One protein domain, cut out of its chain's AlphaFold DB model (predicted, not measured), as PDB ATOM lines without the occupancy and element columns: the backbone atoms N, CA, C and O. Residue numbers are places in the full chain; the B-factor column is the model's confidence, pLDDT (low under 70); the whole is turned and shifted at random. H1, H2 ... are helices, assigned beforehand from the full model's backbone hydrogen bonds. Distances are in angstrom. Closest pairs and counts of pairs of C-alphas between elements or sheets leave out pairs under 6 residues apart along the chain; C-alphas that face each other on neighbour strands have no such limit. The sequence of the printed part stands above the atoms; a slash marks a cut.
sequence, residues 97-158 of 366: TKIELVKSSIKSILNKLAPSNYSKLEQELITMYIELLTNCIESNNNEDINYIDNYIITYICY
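What this domain is: This is residues 97 to 158 of the 366 residues of an uncharacterized protein of viral metagenome (UniProt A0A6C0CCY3). Three helices stand side by side as an up-and-down bundle, their centres in a triangle; the longest, H2, pairs with H1 and H3 in two helical hairpins. The 62 printed residues hold H1, H2 and H3 in that order, with no named strand, and the class is all helix. The whole is compact, radius of gyration of the C-alphas 11.9 A, yet elongated, spanning 37 by 23 by 18 A.

How they stand to each other: H2, residues 118 to 139, touches H1, residues 98 to 112, with residues 121 to 128 alone; the closest C-alphas, Ile 109 and Leu 121, are 6.2 A apart, at a shallow tilt of 17 degrees, opposite ways. H2 with residues 132 to 136 alone touches residues 142 to 145 alone of H3, residues 142 to 157; the closest C-alphas, Cys 136 and Asn 142, are 6.0 A apart, at a shallow tilt of 24 degrees, opposite ways. H1 and H3 touch, closest at C-alphas 103 and 148, 6.5 A, at a shallow tilt of 17 degrees, the same way. In H1, H2 and H3 every O i to N i+4 pair is within hydrogen-bond range.

Where its parts are: H2 is 31.2 A long, H1 21.7 A and H3 22.1 A. C-alpha 98 is at (38.027, -23.727, 30.450), C-alpha 157 at (55.162, -7.736, 39.865).

The domain as a whole: The C-alphas farthest apart, Ser 116 and Asn 140, are 37.5 A apart. The printed part has no cut, both links are tight, and no printed residue is under 70 in pLDDT.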
ATOM      1  N   THR A  97      34.321 -21.402  32.600       80.38
ATOM      2  CA  THR A  97      34.924 -21.589  31.279       80.38
ATOM      3  C   THR A  97      36.277 -22.291  31.437       80.38
ATOM      4  O   THR A  97      36.912 -22.206  32.492       80.38
ATOM      5  N   LYS A  98      36.738 -23.009  30.403       83.38
ATOM      6  CA  LYS A  98      38.027 -23.727  30.450       83.38
ATOM      7  C   LYS A  98      39.177 -22.804  30.878       83.38
ATOM      8  O   LYS A  98      39.981 -23.191  31.721       83.38
ATOM      9  N   ILE A  99      39.187 -21.563  30.389       88.00
ATOM     10  CA  ILE A  99      40.202 -20.564  30.739       88.00
ATOM     11  C   ILE A  99      40.158 -20.141  32.220       88.00
ATOM     12  O   ILE A  99      41.200 -19.970  32.849       88.00
ATOM     13  N   GLU A 100      38.976 -20.078  32.843       89.25
ATOM     14  CA  GLU A 100      38.849 -19.795  34.281       89.25
ATOM     15  C   GLU A 100      39.348 -20.955  35.156       89.25
ATOM     16  O   GLU A 100      39.867 -20.735  36.255       89.25
ATOM     17  N   LEU A 101      39.244 -22.200  34.677       90.06
ATOM     18  CA  LEU A 101      39.846 -23.357  35.348       90.06
ATOM     19  C   LEU A 101      41.378 -23.315  35.274       90.06
ATOM     20  O   LEU A 101      42.038 -23.562  36.288       90.06
ATOM     21  N   VAL A 102      41.934 -22.929  34.120       91.56
ATOM     22  CA  VAL A 102      43.380 -22.715  33.943       91.56
ATOM     23  C   VAL A 102      43.865 -21.609  34.879       91.56
ATOM     24  O   VAL A 102      44.738 -21.849  35.712       91.56
ATOM     25  N   LYS A 103      43.222 -20.435  34.864       93.75
ATOM     26  CA  LYS A 103      43.539 -19.328  35.779       93.75
ATOM     27  C   LYS A 103      43.468 -19.744  37.249       93.75
ATOM     28  O   LYS A 103      44.348 -19.397  38.033       93.75
ATOM     29  N   SER A 104      42.434 -20.489  37.649       93.38
ATOM     30  CA  SER A 104      42.295 -20.975  39.028       93.38
ATOM     31  C   SER A 104      43.424 -21.931  39.423       93.38
ATOM     32  O   SER A 104      43.851 -21.931  40.580       93.38
ATOM     33  N   SER A 105      43.903 -22.740  38.483       94.69
ATOM     34  CA  SER A 105      45.010 -23.670  38.706       94.69
ATOM     35  C   SER A 105      46.338 -22.926  38.814       94.69
ATOM     36  O   SER A 105      47.053 -23.106  39.799       94.69
ATOM     37  N   ILE A 106      46.601 -21.988  37.899       94.31
ATOM     38  CA  ILE A 106      47.763 -21.092  37.954       94.31
ATOM     39  C   ILE A 106      47.769 -20.311  39.270       94.31
ATOM     40  O   ILE A 106      48.775 -20.301  39.969       94.31
ATOM     41  N   LYS A 107      46.630 -19.749  39.692       94.00
ATOM     42  CA  LYS A 107      46.490 -19.085  40.999       94.00
ATOM     43  C   LYS A 107      46.901 -19.987  42.163       94.00
ATOM     44  O   LYS A 107      47.591 -19.544  43.078       94.00
ATOM     45  N   SER A 108      46.449 -21.241  42.157       94.69
ATOM     46  CA  SER A 108      46.779 -22.222  43.198       94.69
ATOM     47  C   SER A 108      48.280 -22.508  43.248       94.69
ATOM     48  O   SER A 108      48.847 -22.567  44.339       94.69
ATOM     49  N   ILE A 109      48.920 -22.636  42.082       94.38
ATOM     50  CA  ILE A 109      50.367 -22.834  41.965       94.38
ATOM     51  C   ILE A 109      51.112 -21.603  42.487       94.38
ATOM     52  O   ILE A 109      51.914 -21.716  43.411       94.38
ATOM     53  N   LEU A 110      50.783 -20.420  41.965       92.31
ATOM     54  CA  LEU A 110      51.425 -19.153  42.313       92.31
ATOM     55  C   LEU A 110      51.328 -18.827  43.815       92.31
ATOM     56  O   LEU A 110      52.284 -18.315  44.400       92.31
ATOM     57  N   ASN A 111      50.210 -19.165  44.464       91.69
ATOM     58  CA  ASN A 111      50.020 -18.998  45.911       91.69
ATOM     59  C   ASN A 111      50.873 -19.948  46.762       91.69
ATOM     60  O   ASN A 111      51.089 -19.682  47.942       91.69
ATOM     61  N   LYS A 112      51.303 -21.080  46.198       93.06
ATOM     62  CA  LYS A 112      52.092 -22.100  46.898       93.06
ATOM     63  C   LYS A 112      53.585 -21.992  46.617       93.06
ATOM     64  O   LYS A 112      54.334 -22.727  47.254       93.06
ATOM     65  N   LEU A 113      54.008 -21.123  45.696       90.38
ATOM     66  CA  LEU A 113      55.414 -20.941  45.348       90.38
ATOM     67  C   LEU A 113      56.248 -20.582  46.582       90.38
ATOM     68  O   LEU A 113      56.011 -19.571  47.241       90.38
ATOM     69  N   ALA A 114      57.240 -21.419  46.862       88.88
ATOM     70  CA  ALA A 114      58.237 -21.238  47.903       88.88
ATOM     71  C   ALA A 114      59.548 -21.936  47.489       88.88
ATOM     72  O   ALA A 114      59.517 -22.873  46.689       88.88
ATOM     73  N   PRO A 115      60.708 -21.563  48.061       88.75
ATOM     74  CA  PRO A 115      61.987 -22.194  47.730       88.75
ATOM     75  C   PRO A 115      61.966 -23.725  47.840       88.75
ATOM     76  O   PRO A 115      62.562 -24.419  47.027       88.75
ATOM     77  N   SER A 116      61.231 -24.266  48.816       92.00
ATOM     78  CA  SER A 116      61.160 -25.707  49.083       92.00
ATOM     79  C   SER A 116      60.376 -26.515  48.047       92.00
ATOM     80  O   SER A 116      60.507 -27.735  48.014       92.00
ATOM     81  N   ASN A 117      59.512 -25.882  47.250       92.69
ATOM     82  CA  ASN A 117      58.658 -26.567  46.274       92.69
ATOM     83  C   ASN A 117      58.739 -25.964  44.863       92.69
ATOM     84  O   ASN A 117      58.011 -26.415  43.977       92.69
ATOM     85  N   TYR A 118      59.635 -24.995  44.659       91.50
ATOM     86  CA  TYR A 118      59.774 -24.231  43.427       91.50
ATOM     87  C   TYR A 118      59.915 -25.126  42.194       91.50
ATOM     88  O   TYR A 118      59.039 -25.093  41.341       91.50
ATOM     89  N   SER A 119      60.929 -25.999  42.141       91.69
ATOM     90  CA  SER A 119      61.219 -26.802  40.941       91.69
ATOM     91  C   SER A 119      60.045 -27.678  40.494       91.69
ATOM     92  O   SER A 119      59.839 -27.885  39.304       91.69
ATOM     93  N   LYS A 120      59.249 -28.184  41.443       94.12
ATOM     94  CA  LYS A 120      58.055 -28.976  41.128       94.12
ATOM     95  C   LYS A 120      56.929 -28.091  40.586       94.12
ATOM     96  O   LYS A 120      56.330 -28.407  39.565       94.12
ATOM     97  N   LEU A 121      56.632 -26.997  41.286       95.00
ATOM     98  CA  LEU A 121      55.537 -26.095  40.932       95.00
ATOM     99  C   LEU A 121      55.807 -25.315  39.641       95.00
ATOM    100  O   LEU A 121      54.876 -25.054  38.885       95.00
ATOM    101  N   GLU A 122      57.065 -24.981  39.368       94.44
ATOM    102  CA  GLU A 122      57.505 -24.412  38.098       94.44
ATOM    103  C   GLU A 122      57.185 -25.364  36.941       94.44
ATOM    104  O   GLU A 122      56.531 -24.961  35.984       94.44
ATOM    105  N   GLN A 123      57.570 -26.640  37.040       93.75
ATOM    106  CA  GLN A 123      57.290 -27.629  35.994       93.75
ATOM    107  C   GLN A 123      55.786 -27.806  35.747       93.75
ATOM    108  O   GLN A 123      55.357 -27.869  34.593       93.75
ATOM    109  N   GLU A 124      54.980 -27.851  36.812       94.69
ATOM    110  CA  GLU A 124      53.516 -27.908  36.707       94.69
ATOM    111  C   GLU A 124      52.953 -26.672  35.987       94.69
ATOM    112  O   GLU A 124      52.121 -26.807  35.087       94.69
ATOM    113  N   LEU A 125      53.438 -25.474  36.336       95.19
ATOM    114  CA  LEU A 125      53.031 -24.219  35.704       95.19
ATOM    115  C   LEU A 125      53.403 -24.196  34.222       95.19
ATOM    116  O   LEU A 125      52.551 -23.909  33.386       95.19
ATOM    117  N   ILE A 126      54.653 -24.523  33.892       93.56
ATOM    118  CA  ILE A 126      55.170 -24.470  32.521       93.56
ATOM    119  C   ILE A 126      54.477 -25.497  31.628       93.56
ATOM    120  O   ILE A 126      54.126 -25.172  30.497       93.56
ATOM    121  N   THR A 127      54.201 -26.699  32.133       93.06
ATOM    122  CA  THR A 127      53.454 -27.718  31.376       93.06
ATOM    123  C   THR A 127      52.061 -27.212  31.004       93.06
ATOM    124  O   THR A 127      51.670 -27.268  29.839       93.06
ATOM    125  N   MET A 128      51.337 -26.650  31.978       92.75
ATOM    126  CA  MET A 128      50.001 -26.089  31.762       92.75
ATOM    127  C   MET A 128      50.023 -24.890  30.811       92.75
ATOM    128  O   MET A 128      49.138 -24.735  29.972       92.75
ATOM    129  N   TYR A 129      51.045 -24.047  30.933       91.69
ATOM    130  CA  TYR A 129      51.219 -22.870  30.095       91.69
ATOM    131  C   TYR A 129      51.526 -23.241  28.636       91.69
ATOM    132  O   TYR A 129      50.934 -22.673  27.724       91.69
ATOM    133  N   ILE A 130      52.382 -24.244  28.399       89.94
ATOM    134  CA  ILE A 130      52.670 -24.772  27.054       89.94
ATOM    135  C   ILE A 130      51.410 -25.358  26.408       89.94
ATOM    136  O   ILE A 130      51.175 -25.136  25.218       89.94
ATOM    137  N   GLU A 131      50.608 -26.109  27.166       89.50
ATOM    138  CA  GLU A 131      49.353 -26.680  26.670       89.50
ATOM    139  C   GLU A 131      48.361 -25.577  26.276       89.50
ATOM    140  O   GLU A 131      47.799 -25.615  25.182       89.50
ATOM    141  N   LEU A 132      48.196 -24.557  27.127       89.31
ATOM    142  CA  LEU A 132      47.370 -23.391  26.819       89.31
ATOM    143  C   LEU A 132      47.847 -22.690  25.546       89.31
ATOM    144  O   LEU A 132      47.048 -22.476  24.639       89.31
ATOM    145  N   LEU A 133      49.140 -22.368  25.475       85.81
ATOM    146  CA  LEU A 133      49.726 -21.661  24.341       85.81
ATOM    147  C   LEU A 133      49.490 -22.440  23.040       85.81
ATOM    148  O   LEU A 133      48.999 -21.875  22.068       85.81
ATOM    149  N   THR A 134      49.752 -23.751  23.044       84.44
ATOM    150  CA  THR A 134      49.549 -24.620  21.872       84.44
ATOM    151  C   THR A 134      48.088 -24.607  21.409       84.44
ATOM    152  O   THR A 134      47.821 -24.424  20.223       84.44
ATOM    153  N   ASN A 135      47.136 -24.699  22.342       84.31
ATOM    154  CA  ASN A 135      45.708 -24.631  22.028       84.31
ATOM    155  C   ASN A 135      45.289 -23.259  21.468       84.31
ATOM    156  O   ASN A 135      44.483 -23.193  20.538       84.31
ATOM    157  N   CYS A 136      45.813 -22.161  22.020       81.50
ATOM    158  CA  CYS A 136      45.552 -20.803  21.534       81.50
ATOM    159  C   CYS A 136      46.027 -20.625  20.090       81.50
ATOM    160  O   CYS A 136      45.306 -20.046  19.283       81.50
ATOM    161  N   ILE A 137      47.186 -21.186  19.748       75.12
ATOM    162  CA  ILE A 137      47.739 -21.139  18.391       75.12
ATOM    163  C   ILE A 137      46.872 -21.943  17.422       75.12
ATOM    164  O   ILE A 137      46.480 -21.428  16.378       75.12
ATOM    165  N   GLU A 138      46.522 -23.182  17.774       78.25
ATOM    166  CA  GLU A 138      45.667 -24.033  16.935       78.25
ATOM    167  C   GLU A 138      44.285 -23.410  16.683       78.25
ATOM    168  O   GLU A 138      43.692 -23.603  15.621       78.25
ATOM    169  N   SER A 139      43.779 -22.641  17.649       76.31
ATOM    170  CA  SER A 139      42.477 -21.970  17.580       76.31
ATOM    171  C   SER A 139      42.534 -20.508  17.116       76.31
ATOM    172  O   SER A 139      41.480 -19.886  16.974       76.31
ATOM    173  N   ASN A 140      43.730 -19.967  16.858       72.38
ATOM    174  CA  ASN A 140      43.981 -18.554  16.555       72.38
ATOM    175  C   ASN A 140      43.363 -17.584  17.591       72.38
ATOM    176  O   ASN A 140      42.899 -16.494  17.254       72.38
ATOM    177  N   ASN A 141      43.314 -18.007  18.859       73.12
ATOM    178  CA  ASN A 141      42.710 -17.277  19.970       73.12
ATOM    179  C   ASN A 141      43.781 -16.716  20.918       73.12
ATOM    180  O   ASN A 141      44.105 -17.314  21.948       73.12
ATOM    181  N   ASN A 142      44.289 -15.528  20.589       78.31
ATOM    182  CA  ASN A 142      45.292 -14.838  21.404       78.31
ATOM    183  C   ASN A 142      44.706 -14.182  22.669       78.31
ATOM    184  O   ASN A 142      45.458 -13.744  23.536       78.31
ATOM    185  N   GLU A 143      43.380 -14.097  22.816       82.12
ATOM    186  CA  GLU A 143      42.763 -13.453  23.985       82.12
ATOM    187  C   GLU A 143      42.992 -14.258  25.270       82.12
ATOM    188  O   GLU A 143      43.298 -13.680  26.315       82.12
ATOM    189  N   ASP A 144      42.910 -15.587  25.183       85.12
ATOM    190  CA  ASP A 144      43.074 -16.485  26.329       85.12
ATOM    191  C   ASP A 144      44.509 -16.457  26.879       85.12
ATOM    192  O   ASP A 144      44.704 -16.365  28.095       85.12
ATOM    193  N   ILE A 145      45.520 -16.481  26.003       85.62
ATOM    194  CA  ILE A 145      46.922 -16.390  26.431       85.62
ATOM    195  C   ILE A 145      47.227 -15.005  27.009       85.62
ATOM    196  O   ILE A 145      47.743 -14.917  28.120       85.62
ATOM    197  N   ASN A 146      46.768 -13.928  26.359       85.31
ATOM    198  CA  ASN A 146      46.940 -12.559  26.856       85.31
ATOM    199  C   ASN A 146      46.281 -12.358  28.232       85.31
ATOM    200  O   ASN A 146      46.799 -11.639  29.092       85.31
ATOM    201  N   TYR A 147      45.128 -12.993  28.462       87.56
ATOM    202  CA  TYR A 147      44.440 -12.964  29.747       87.56
ATOM    203  C   TYR A 147      45.255 -13.636  30.859       87.56
ATOM    204  O   TYR A 147      45.350 -13.102  31.972       87.56
ATOM    205  N   ILE A 148      45.864 -14.786  30.564       90.88
ATOM    206  CA  ILE A 148      46.711 -15.514  31.512       90.88
ATOM    207  C   ILE A 148      48.042 -14.796  31.742       90.88
ATOM    208  O   ILE A 148      48.453 -14.674  32.897       90.88
ATOM    209  N   ASP A 149      48.659 -14.239  30.704       88.31
ATOM    210  CA  ASP A 149      49.873 -13.424  30.809       88.31
ATOM    211  C   ASP A 149      49.663 -12.230  31.728       88.31
ATOM    212  O   ASP A 149      50.417 -12.018  32.679       88.31
ATOM    213  N   ASN A 150      48.577 -11.488  31.505       88.19
ATOM    214  CA  ASN A 150      48.205 -10.372  32.360       88.19
ATOM    215  C   ASN A 150      48.004 -10.828  33.811       88.19
ATOM    216  O   ASN A 150      48.473 -10.166  34.737       88.19
ATOM    217  N   TYR A 151      47.358 -11.977  34.033       91.19
ATOM    218  CA  TYR A 151      47.167 -12.519  35.376       91.19
ATOM    219  C   TYR A 151      48.493 -12.866  36.071       91.19
ATOM    220  O   TYR A 151      48.697 -12.463  37.220       91.19
ATOM    221  N   ILE A 152      49.390 -13.581  35.385       91.06
ATOM    222  CA  ILE A 152      50.692 -13.974  35.932       91.06
ATOM    223  C   ILE A 152      51.531 -12.729  36.218       91.06
ATOM    224  O   ILE A 152      52.005 -12.585  37.343       91.06
ATOM    225  N   ILE A 153      51.660 -11.803  35.259       87.62
ATOM    226  CA  ILE A 153      52.455 -10.577  35.429       87.62
ATOM    227  C   ILE A 153      51.905  -9.731  36.584       87.62
ATOM    228  O   ILE A 153      52.670  -9.324  37.459       87.62
ATOM    229  N   THR A 154      50.580  -9.535  36.657       85.75
ATOM    230  CA  THR A 154      49.949  -8.816  37.781       85.75
ATOM    231  C   THR A 154      50.338  -9.438  39.121       85.75
ATOM    232  O   THR A 154      50.609  -8.728  40.090       85.75
ATOM    233  N   TYR A 155      50.344 -10.771  39.188       89.31
ATOM    234  CA  TYR A 155      50.655 -11.495  40.409       89.31
ATOM    235  C   TYR A 155      52.129 -11.359  40.797       89.31
ATOM    236  O   TYR A 155      52.429 -11.137  41.963       89.31
ATOM    237  N   ILE A 156      53.063 -11.487  39.857       87.75
ATOM    238  CA  ILE A 156      54.494 -11.534  40.184       87.75
ATOM    239  C   ILE A 156      55.112 -10.146  40.427       87.75
ATOM    240  O   ILE A 156      56.029 -10.030  41.240       87.75
ATOM    241  N   CYS A 157      54.585  -9.086  39.800       81.31
ATOM    242  CA  CYS A 157      55.162  -7.736  39.865       81.31
ATOM    243  C   CYS A 157      55.030  -7.048  41.237       81.31
ATOM    244  O   CYS A 157      55.892  -6.252  41.599       81.31
ATOM    245  N   TYR A 158      53.964  -7.315  42.001       79.00
ATOM    246  CA  TYR A 158      53.619  -6.524  43.198       79.00
ATOM    247  C   TYR A 158      53.347  -7.337  44.469       79.00
ATOM    248  O   TYR A 158      52.795  -6.800  45.427       79.00
TER     249      TYR A 158